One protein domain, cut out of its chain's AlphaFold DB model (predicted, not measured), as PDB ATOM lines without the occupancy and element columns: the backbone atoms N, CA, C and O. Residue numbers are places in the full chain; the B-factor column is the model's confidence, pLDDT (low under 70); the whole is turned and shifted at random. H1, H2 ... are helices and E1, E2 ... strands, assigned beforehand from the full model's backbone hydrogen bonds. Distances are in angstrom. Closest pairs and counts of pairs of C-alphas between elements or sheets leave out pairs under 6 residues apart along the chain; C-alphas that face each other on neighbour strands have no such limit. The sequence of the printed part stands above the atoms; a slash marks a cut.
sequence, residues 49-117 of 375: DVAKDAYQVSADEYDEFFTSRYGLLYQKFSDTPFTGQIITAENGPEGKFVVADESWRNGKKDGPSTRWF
ATOM      1  N   ASP A  49     139.862 135.555  88.464       51.28
ATOM      2  CA  ASP A  49     141.175 136.064  88.846       51.28
ATOM      3  C   ASP A  49     141.346 137.468  88.262       51.28
ATOM      4  O   ASP A  49     141.732 137.651  87.109       51.28
ATOM      5  N   VAL A  50     141.002 138.468  89.071       58.69
ATOM      6  CA  VAL A  50     141.107 139.877  88.706       58.69
ATOM      7  C   VAL A  50     142.567 140.209  88.400       58.69
ATOM      8  O   VAL A  50     143.436 140.111  89.275       58.69
ATOM      9  N   ALA A  51     142.831 140.621  87.160       63.69
ATOM     10  CA  ALA A  51     144.136 141.120  86.756       63.69
ATOM     11  C   ALA A  51     144.536 142.309  87.643       63.69
ATOM     12  O   ALA A  51     143.723 143.185  87.941       63.69
ATOM     13  N   LYS A  52     145.800 142.341  88.079       65.12
ATOM     14  CA  LYS A  52     146.294 143.320  89.069       65.12
ATOM     15  C   LYS A  52     146.227 144.771  88.587       65.12
ATOM     16  O   LYS A  52     146.220 145.668  89.424       65.12
ATOM     17  N   ASP A  53     146.143 144.960  87.274       84.25
ATOM     18  CA  ASP A  53     146.167 146.254  86.594       84.25
ATOM     19  C   ASP A  53     144.780 146.654  86.039       84.25
ATOM     20  O   ASP A  53     144.648 147.670  85.359       84.25
ATOM     21  N   ALA A  54     143.730 145.866  86.319       90.75
ATOM     22  CA  ALA A  54     142.362 146.170  85.904       90.75
ATOM     23  C   ALA A  54     141.697 147.198  86.834       90.75
ATOM     24  O   ALA A  54     141.748 147.087  88.064       90.75
ATOM     25  N   TYR A  55     141.010 148.171  86.240       93.50
ATOM     26  CA  TYR A  55     140.264 149.194  86.960       93.50
ATOM     27  C   TYR A  55     138.977 148.600  87.537       93.50
ATOM     28  O   TYR A  55     138.038 148.289  86.804       93.50
ATOM     29  N   GLN A  56     138.933 148.419  88.855       94.12
ATOM     30  CA  GLN A  56     137.762 147.888  89.550       94.12
ATOM     31  C   GLN A  56     136.857 149.024  90.015       94.12
ATOM     32  O   GLN A  56     137.278 149.862  90.807       94.12
ATOM     33  N   VAL A  57     135.601 149.006  89.579       94.81
ATOM     34  CA  VAL A  57     134.589 150.016  89.918       94.81
ATOM     35  C   VAL A  57     133.272 149.326  90.274       94.81
ATOM     36  O   VAL A  57     133.020 148.210  89.805       94.81
ATOM     37  N   SER A  58     132.443 149.909  91.145       94.12
ATOM     38  CA  SER A  58     131.075 149.396  91.282       94.12
ATOM     39  C   SER A  58     130.204 149.777  90.078       94.12
ATOM     40  O   SER A  58     130.586 150.616  89.264       94.12
ATOM     41  N   ALA A  59     129.044 149.136  89.926       91.88
ATOM     42  CA  ALA A  59     128.067 149.526  88.911       91.88
ATOM     43  C   ALA A  59     127.576 150.972  89.122       91.88
ATOM     44  O   ALA A  59     127.475 151.718  88.152       91.88
ATOM     45  N   ASP A  60     127.353 151.365  90.378       92.69
ATOM     46  CA  ASP A  60     126.838 152.685  90.757       92.69
ATOM     47  C   ASP A  60     127.900 153.792  90.604       92.69
ATOM     48  O   ASP A  60     127.604 154.887  90.138       92.69
ATOM     49  N   GLU A  61     129.164 153.491  90.922       94.06
ATOM     50  CA  GLU A  61     130.295 154.422  90.773       94.06
ATOM     51  C   GLU A  61     130.819 154.518  89.323       94.06
ATOM     52  O   GLU A  61     131.688 155.345  89.041       94.06
ATOM     53  N   TYR A  62     130.361 153.680  88.382       95.19
ATOM     54  CA  TYR A  62     130.936 153.621  87.027       95.19
ATOM     55  C   TYR A  62     130.922 154.993  86.338       95.19
ATOM     56  O   TYR A  62     131.949 155.447  85.822       95.19
ATOM     57  N   ASP A  63     129.782 155.681  86.408       95.00
ATOM     58  CA  ASP A  63     129.591 157.016  85.841       95.00
ATOM     59  C   ASP A  63     130.261 158.122  86.670       95.00
ATOM     60  O   ASP A  63     130.305 159.270  86.229       95.00
ATOM     61  N   GLU A  64     130.820 157.827  87.851       96.12
ATOM     62  CA  GLU A  64     131.693 158.748  88.589       96.12
ATOM     63  C   GLU A  64     133.117 158.746  88.026       96.12
ATOM     64  O   GLU A  64     133.719 159.813  87.902       96.12
ATOM     65  N   PHE A  65     133.622 157.578  87.622       95.75
ATOM     66  CA  PHE A  65     134.996 157.402  87.141       95.75
ATOM     67  C   PHE A  65     135.151 157.466  85.623       95.75
ATOM     68  O   PHE A  65     136.227 157.829  85.146       95.75
ATOM     69  N   PHE A  66     134.104 157.159  84.857       97.31
ATOM     70  CA  PHE A  66     134.149 157.115  83.399       97.31
ATOM     71  C   PHE A  66     133.108 158.026  82.748       97.31
ATOM     72  O   PHE A  66     132.115 158.430  83.346       97.31
ATOM     73  N   THR A  67     133.357 158.391  81.492       96.88
ATOM     74  CA  THR A  67     132.414 159.140  80.661       96.88
ATOM     75  C   THR A  67     132.648 158.839  79.185       96.88
ATOM     76  O   THR A  67     133.783 158.619  78.759       96.88
ATOM     77  N   SER A  68     131.580 158.814  78.387       96.19
ATOM     78  CA  SER A  68     131.677 158.658  76.932       96.19
ATOM     79  C   SER A  68     131.604 160.026  76.259       96.19
ATOM     80  O   SER A  68     130.601 160.725  76.392       96.19
ATOM     81  N   ARG A  69     132.640 160.406  75.505       95.81
ATOM     82  CA  ARG A  69     132.678 161.643  74.704       95.81
ATOM     83  C   ARG A  69     132.955 161.271  73.251       95.81
ATOM     84  O   ARG A  69     133.886 160.523  72.979       95.81
ATOM     85  N   TYR A  70     132.120 161.738  72.322       94.81
ATOM     86  CA  TYR A  70     132.223 161.413  70.886       94.81
ATOM     87  C   TYR A  70     132.268 159.897  70.577       94.81
ATOM     88  O   TYR A  70     132.921 159.464  69.633       94.81
ATOM     89  N   GLY A  71     131.597 159.072  71.393       94.19
ATOM     90  CA  GLY A  71     131.603 157.608  71.260       94.19
ATOM     91  C   GLY A  71     132.867 156.903  71.775       94.19
ATOM     92  O   GLY A  71     132.932 155.678  71.716       94.19
ATOM     93  N   LEU A  72     133.843 157.646  72.307       96.94
ATOM     94  CA  LEU A  72     135.035 157.111  72.961       96.94
ATOM     95  C   LEU A  72     134.887 157.192  74.485       96.94
ATOM     96  O   LEU A  72     134.412 158.194  75.023       96.94
ATOM     97  N   LEU A  73     135.319 156.148  75.188       97.69
ATOM     98  CA  LEU A  73     135.402 156.127  76.642       97.69
ATOM     99  C   LEU A  73     136.616 156.924  77.128       97.69
ATOM    100  O   LEU A  73     137.728 156.762  76.626       97.69
ATOM    101  N   TYR A  74     136.410 157.728  78.163       97.31
ATOM    102  CA  TYR A  74     137.446 158.432  78.905       97.31
ATOM    103  C   TYR A  74     137.279 158.147  80.394       97.31
ATOM    104  O   TYR A  74     136.158 158.001  80.882       97.31
ATOM    105  N   GLN A  75     138.389 158.142  81.126       96.31
ATOM    106  CA  GLN A  75     138.338 158.357  82.569       96.31
ATOM    107  C   GLN A  75     137.981 159.831  82.824       96.31
ATOM    108  O   GLN A  75     138.453 160.712  82.096       96.31
ATOM    109  N   LYS A  76     137.150 160.132  83.827       93.75
ATOM    110  CA  LYS A  76     136.869 161.525  84.197       93.75
ATOM    111  C   LYS A  76     138.161 162.249  84.564       93.75
ATOM    112  O   LYS A  76     139.072 161.662  85.141       93.75
ATOM    113  N   PHE A  77     138.218 163.531  84.206       92.06
ATOM    114  CA  PHE A  77     139.391 164.402  84.354       92.06
ATOM    115  C   PHE A  77     140.637 163.983  83.545       92.06
ATOM    116  O   PHE A  77     141.676 164.619  83.681       92.06
ATOM    117  N   SER A  78     140.540 162.973  82.668       94.50
ATOM    118  CA  SER A  78     141.532 162.724  81.613       94.50
ATOM    119  C   SER A  78     141.125 163.420  80.316       94.50
ATOM    120  O   SER A  78     139.947 163.412  79.953       94.50
ATOM    121  N   ASP A  79     142.094 163.934  79.562       94.62
ATOM    122  CA  ASP A  79     141.900 164.401  78.181       94.62
ATOM    123  C   ASP A  79     142.219 163.320  77.134       94.62
ATOM    124  O   ASP A  79     141.873 163.461  75.961       94.62
ATOM    125  N   THR A  80     142.821 162.198  77.545       96.12
ATOM    126  CA  THR A  80     143.157 161.073  76.660       96.12
ATOM    127  C   THR A  80     142.121 159.942  76.745       96.12
ATOM    128  O   THR A  80     141.654 159.617  77.845       96.12
ATOM    129  N   PRO A  81     141.740 159.319  75.608       97.50
ATOM    130  CA  PRO A  81     140.830 158.175  75.598       97.50
ATOM    131  C   PRO A  81     141.359 157.005  76.438       97.50
ATOM    132  O   PRO A  81     142.543 156.668  76.388       97.50
ATOM    133  N   PHE A  82     140.473 156.357  77.192       97.25
ATOM    134  CA  PHE A  82     140.844 155.311  78.144       97.25
ATOM    135  C   PHE A  82     141.427 154.067  77.451       97.25
ATOM    136  O   PHE A  82     140.913 153.596  76.436       97.25
ATOM    137  N   THR A  83     142.485 153.508  78.035       96.75
ATOM    138  CA  THR A  83     143.101 152.242  77.617       96.75
ATOM    139  C   THR A  83     143.384 151.404  78.855       96.75
ATOM    140  O   THR A  83     144.005 151.894  79.795       96.75
ATOM    141  N   GLY A  84     142.932 150.152  78.854       95.12
ATOM    142  CA  GLY A  84     143.028 149.246  79.995       95.12
ATOM    143  C   GLY A  84     141.828 148.306  80.093       95.12
ATOM    144  O   GLY A  84     140.949 148.292  79.233       95.12
ATOM    145  N   GLN A  85     141.788 147.520  81.162       96.50
ATOM    146  CA  GLN A  85     140.677 146.625  81.483       96.50
ATOM    147  C   GLN A  85     139.816 147.261  82.579       96.50
ATOM    148  O   GLN A  85     140.363 147.810  83.535       96.50
ATOM    149  N   ILE A  86     138.490 147.191  82.458       96.88
ATOM    150  CA  ILE A  86     137.543 147.634  83.489       96.88
ATOM    151  C   ILE A  86     136.760 146.425  83.980       96.88
ATOM    152  O   ILE A  86     136.153 145.709  83.185       96.88
ATOM    153  N   ILE A  87     136.746 146.230  85.296       96.19
ATOM    154  CA  ILE A  87     135.944 145.209  85.963       96.19
ATOM    155  C   ILE A  87     134.874 145.917  86.789       96.19
ATOM    156  O   ILE A  87     135.155 146.527  87.823       96.19
ATOM    157  N   THR A  88     133.635 145.828  86.318       95.94
ATOM    158  CA  THR A  88     132.461 146.349  87.014       95.94
ATOM    159  C   THR A  88     131.903 145.271  87.932       95.94
ATOM    160  O   THR A  88     131.705 144.122  87.522       95.94
ATOM    161  N   ALA A  89     131.608 145.636  89.173       94.31
ATOM    162  CA  ALA A  89     131.074 144.729  90.181       94.31
ATOM    163  C   ALA A  89     129.907 145.359  90.955       94.31
ATOM    164  O   ALA A  89     129.796 146.573  91.052       94.31
ATOM    165  N   GLU A  90     129.038 144.542  91.527       92.62
ATOM    166  CA  GLU A  90     127.811 144.976  92.201       92.62
ATOM    167  C   GLU A  90     127.749 144.373  93.610       92.62
ATOM    168  O   GLU A  90     128.313 143.304  93.864       92.62
ATOM    169  N   ASN A  91     127.113 145.069  94.552       89.50
ATOM    170  CA  ASN A  91     127.004 144.628  95.941       89.50
ATOM    171  C   ASN A  91     125.741 143.776  96.129       89.50
ATOM    172  O   ASN A  91     124.638 144.302  96.223       89.50
ATOM    173  N   GLY A  92     125.903 142.454  96.202       84.94
ATOM    174  CA  GLY A  92     124.805 141.528  96.487       84.94
ATOM    175  C   GLY A  92     124.593 141.274  97.986       84.94
ATOM    176  O   GLY A  92     125.456 141.609  98.802       84.94
ATOM    177  N   PRO A  93     123.495 140.591  98.368       81.94
ATOM    178  CA  PRO A  93     123.235 140.197  99.760       81.94
ATOM    179  C   PRO A  93     124.311 139.250 100.321       81.94
ATOM    180  O   PRO A  93     124.560 139.220 101.520       81.94
ATOM    181  N   GLU A  94     124.991 138.509  99.445       82.44
ATOM    182  CA  GLU A  94     126.131 137.641  99.762       82.44
ATOM    183  C   GLU A  94     127.497 138.315  99.483       82.44
ATOM    184  O   GLU A  94     128.495 137.631  99.233       82.44
ATOM    185  N   GLY A  95     127.541 139.649  99.442       84.62
ATOM    186  CA  GLY A  95     128.734 140.441  99.133       84.62
ATOM    187  C   GLY A  95     128.921 140.779  97.649       84.62
ATOM    188  O   GLY A  95     128.075 140.497  96.798       84.62
ATOM    189  N   LYS A  96     130.055 141.424  97.348       87.31
ATOM    190  CA  LYS A  96     130.389 141.970  96.024       87.31
ATOM    191  C   LYS A  96     130.641 140.865  94.986       87.31
ATOM    192  O   LYS A  96     131.430 139.953  95.237       87.31
ATOM    193  N   PHE A  97     130.011 140.963  93.816       90.56
ATOM    194  CA  PHE A  97     130.171 140.035  92.689       90.56
ATOM    195  C   PHE A  97     130.485 140.788  91.388       90.56
ATOM    196  O   PHE A  97     130.073 141.930  91.213       90.56
ATOM    197  N   VAL A  98     131.241 140.173  90.475       93.50
ATOM    198  CA  VAL A  98     131.582 140.785  89.178       93.50
ATOM    199  C   VAL A  98     130.380 140.699  88.239       93.50
ATOM    200  O   VAL A  98     129.835 139.616  88.036       93.50
ATOM    201  N   VAL A  99     129.991 141.831  87.651       95.44
ATOM    202  CA  VAL A  99     128.921 141.905  86.643       95.44
ATOM    203  C   VAL A  99     129.465 142.035  85.231       95.44
ATOM    204  O   VAL A  99     128.863 141.478  84.315       95.44
ATOM    205  N   ALA A 100     130.596 142.712  85.029       96.44
ATOM    206  CA  ALA A 100     131.217 142.880  83.719       96.44
ATOM    207  C   ALA A 100     132.746 142.946  83.809       96.44
ATOM    208  O   ALA A 100     133.304 143.416  84.795       96.44
ATOM    209  N   ASP A 101     133.394 142.495  82.744       96.50
ATOM    210  CA  ASP A 101     134.829 142.570  82.499       96.50
ATOM    211  C   ASP A 101     135.001 142.987  81.037       96.50
ATOM    212  O   ASP A 101     134.536 142.288  80.132       96.50
ATOM    213  N   GLU A 102     135.571 144.166  80.800       96.75
ATOM    214  CA  GLU A 102     135.661 144.770  79.474       96.75
ATOM    215  C   GLU A 102     137.054 145.352  79.217       96.75
ATOM    216  O   GLU A 102     137.542 146.196  79.968       96.75
ATOM    217  N   SER A 103     137.678 144.930  78.117       96.81
ATOM    218  CA  SER A 103     138.958 145.467  77.647       96.81
ATOM    219  C   SER A 103     138.755 146.640  76.679       96.81
ATOM    220  O   SER A 103     137.877 146.606  75.809       96.81
ATOM    221  N   TRP A 104     139.571 147.684  76.833       97.38
ATOM    222  CA  TRP A 104     139.489 148.936  76.082       97.38
ATOM    223  C   TRP A 104     140.864 149.394  75.584       97.38
ATOM    224  O   TRP A 104     141.864 149.302  76.297       97.38
ATOM    225  N   ARG A 105     140.904 149.973  74.380       97.50
ATOM    226  CA  ARG A 105     142.070 150.670  73.823       97.50
ATOM    227  C   ARG A 105     141.623 151.930  73.091       97.50
ATOM    228  O   ARG A 105     140.702 151.885  72.281       97.50
ATOM    229  N   ASN A 106     142.286 153.051  73.367       96.94
ATOM    230  CA  ASN A 106     141.997 154.366  72.784       96.94
ATOM    231  C   ASN A 106     140.502 154.750  72.860       96.94
ATOM    232  O   ASN A 106     139.932 155.284  71.912       96.94
ATOM    233  N   GLY A 107     139.853 154.444  73.987       97.12
ATOM    234  CA  GLY A 107     138.437 154.710  74.249       97.12
ATOM    235  C   GLY A 107     137.450 153.794  73.521       97.12
ATOM    236  O   GLY A 107     136.246 153.923  73.730       97.12
ATOM    237  N   LYS A 108     137.913 152.846  72.703       97.75
ATOM    238  CA  LYS A 108     137.076 151.824  72.059       97.75
ATOM    239  C   LYS A 108     137.224 150.486  72.779       97.75
ATOM    240  O   LYS A 108     138.262 150.216  73.377       97.75
ATOM    241  N   LYS A 109     136.211 149.621  72.692       96.75
ATOM    242  CA  LYS A 109     136.332 148.232  73.164       96.75
ATOM    243  C   LYS A 109     137.318 147.477  72.286       96.75
ATOM    244  O   LYS A 109     137.201 147.525  71.064       96.75
ATOM    245  N   ASP A 110     138.265 146.779  72.895       97.19
ATOM    246  CA  ASP A 110     139.255 145.985  72.174       97.19
ATOM    247  C   ASP A 110     139.808 144.877  73.072       97.19
ATOM    248  O   ASP A 110     140.223 145.146  74.196       97.19
ATOM    249  N   GLY A 111     139.788 143.637  72.586       95.75
ATOM    250  CA  GLY A 111     140.027 142.442  73.392       95.75
ATOM    251  C   GLY A 111     138.733 141.837  73.965       95.75
ATOM    252  O   GLY A 111     137.644 142.068  73.422       95.75
ATOM    253  N   PRO A 112     138.826 141.008  75.018       95.94
ATOM    254  CA  PRO A 112     137.680 140.299  75.573       95.94
ATOM    255  C   PRO A 112     136.699 141.227  76.305       95.94
ATOM    256  O   PRO A 112     137.074 142.199  76.965       95.94
ATOM    257  N   SER A 113     135.414 140.891  76.195       97.06
ATOM    258  CA  SER A 113     134.302 141.495  76.928       97.06
ATOM    259  C   SER A 113     133.343 140.392  77.377       97.06
ATOM    260  O   SER A 113     132.687 139.736  76.560       97.06
ATOM    261  N   THR A 114     133.255 140.199  78.689       97.50
ATOM    262  CA  THR A 114     132.365 139.231  79.335       97.50
ATOM    263  C   THR A 114     131.423 139.964  80.281       97.50
ATOM    264  O   THR A 114     131.804 140.921  80.950       97.50
ATOM    265  N   ARG A 115     130.166 139.526  80.342       96.56
ATOM    266  CA  ARG A 115     129.188 140.004  81.324       96.56
ATOM    267  C   ARG A 115     128.502 138.812  81.959       96.56
ATOM    268  O   ARG A 115     128.258 137.819  81.276       96.56
ATOM    269  N   TRP A 116     128.148 138.930  83.229       96.69
ATOM    270  CA  TRP A 116     127.461 137.912  84.012       96.69
ATOM    271  C   TRP A 116     126.062 138.396  84.421       96.69
ATOM    272  O   TRP A 116     125.778 139.594  84.469       96.69
ATOM    273  N   PHE A 117     125.166 137.447  84.667       94.06
ATOM    274  CA  PHE A 117     123.919 137.664  85.395       94.06
ATOM    275  C   PHE A 117     124.207 137.732  86.906       94.06
ATOM    276  O   PHE A 117     125.235 137.241  87.372       94.06
TER     277      PHE A 117
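What this domain is: This is residues 49 to 117 of the 375 residues of an uncharacterized protein of Verrucomicrobia bacterium TMED44 (UniProt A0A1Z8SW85). Picture a twisted wall of four strands, E1, E4, E5 and E6, in which the long hairpin of E4 and E5 makes most of the length and E6 folds back beside E5 with a sharp bend. The short helix H1 lies over the sheet near E1, and a small separate hairpin, E2 and E3, sits near the end where E6 begins. The printed part has 69 residues with six named strands and one named helix, in the order E1 H1 E2 E3 E4 E5 E6, and is mostly strand. The sheet's order is E1 E4 E5 E6, mixed; the whole is compact, with a radius of gyration of the C-alphas of 12.1 A, yet elongated, spanning 38 by 23 by 21 A.

How they stand to each other: Start with E1, residues 55 to 58, an edge strand parallel to E4, residues 84 to 92; look for N 55 and O 85 at 2.8 A, within hydrogen-bond range. E4 and E5, residues 95 to 105, form an antiparallel hairpin at 161 degrees, with N 86 and O 102 at 2.8 A. E5 and E6, residues 108 to 116, form the next hairpin, with N 105 and O 108 at 2.8 A; E4 E5 E6 are a meander, each strand the antiparallel neighbour of the one before. E6, the other edge strand, bends by 91 degrees at residue 111. H1, residues 62 to 65, is on the sheet at a height of 8.3 A, over none of its strands, but only just: 2 of its 4 C-alphas fall on E1. It is too short for an O i to N i+4 pair; its one O i to N i+3 pair is within range. E2, residues 66 to 69, and E3, residues 72 to 75, form an antiparallel hairpin, with N 74 and O 67 at 2.8 A. The closest C-alphas of E3 and E6, Leu 72 and Lys 108, are 5.7 A apart. E2 is apart from E1, E4, E5 and E6.

Where its parts are: Find C-alpha 55 at (140.264, 149.194, 86.960), where E1 begins its 10.2 A. H1 measures 5.5 A, E2 9.9 A and E3 10.2 A. From C-alpha 84 at (143.028, 149.246, 79.995), E4 runs 25.8 A; E5 then runs 30.4 A. E6 covers 20.7 A, ending at C-alpha 116, (127.461, 137.912, 84.012).

The domain as a whole: The C-alphas farthest apart, Tyr 70 and Glu 94, are 37.9 A from each other. The printed part has no cut and no long link. The mean pLDDT of the printed part is 92.4; residues 49 to 52 are under 70.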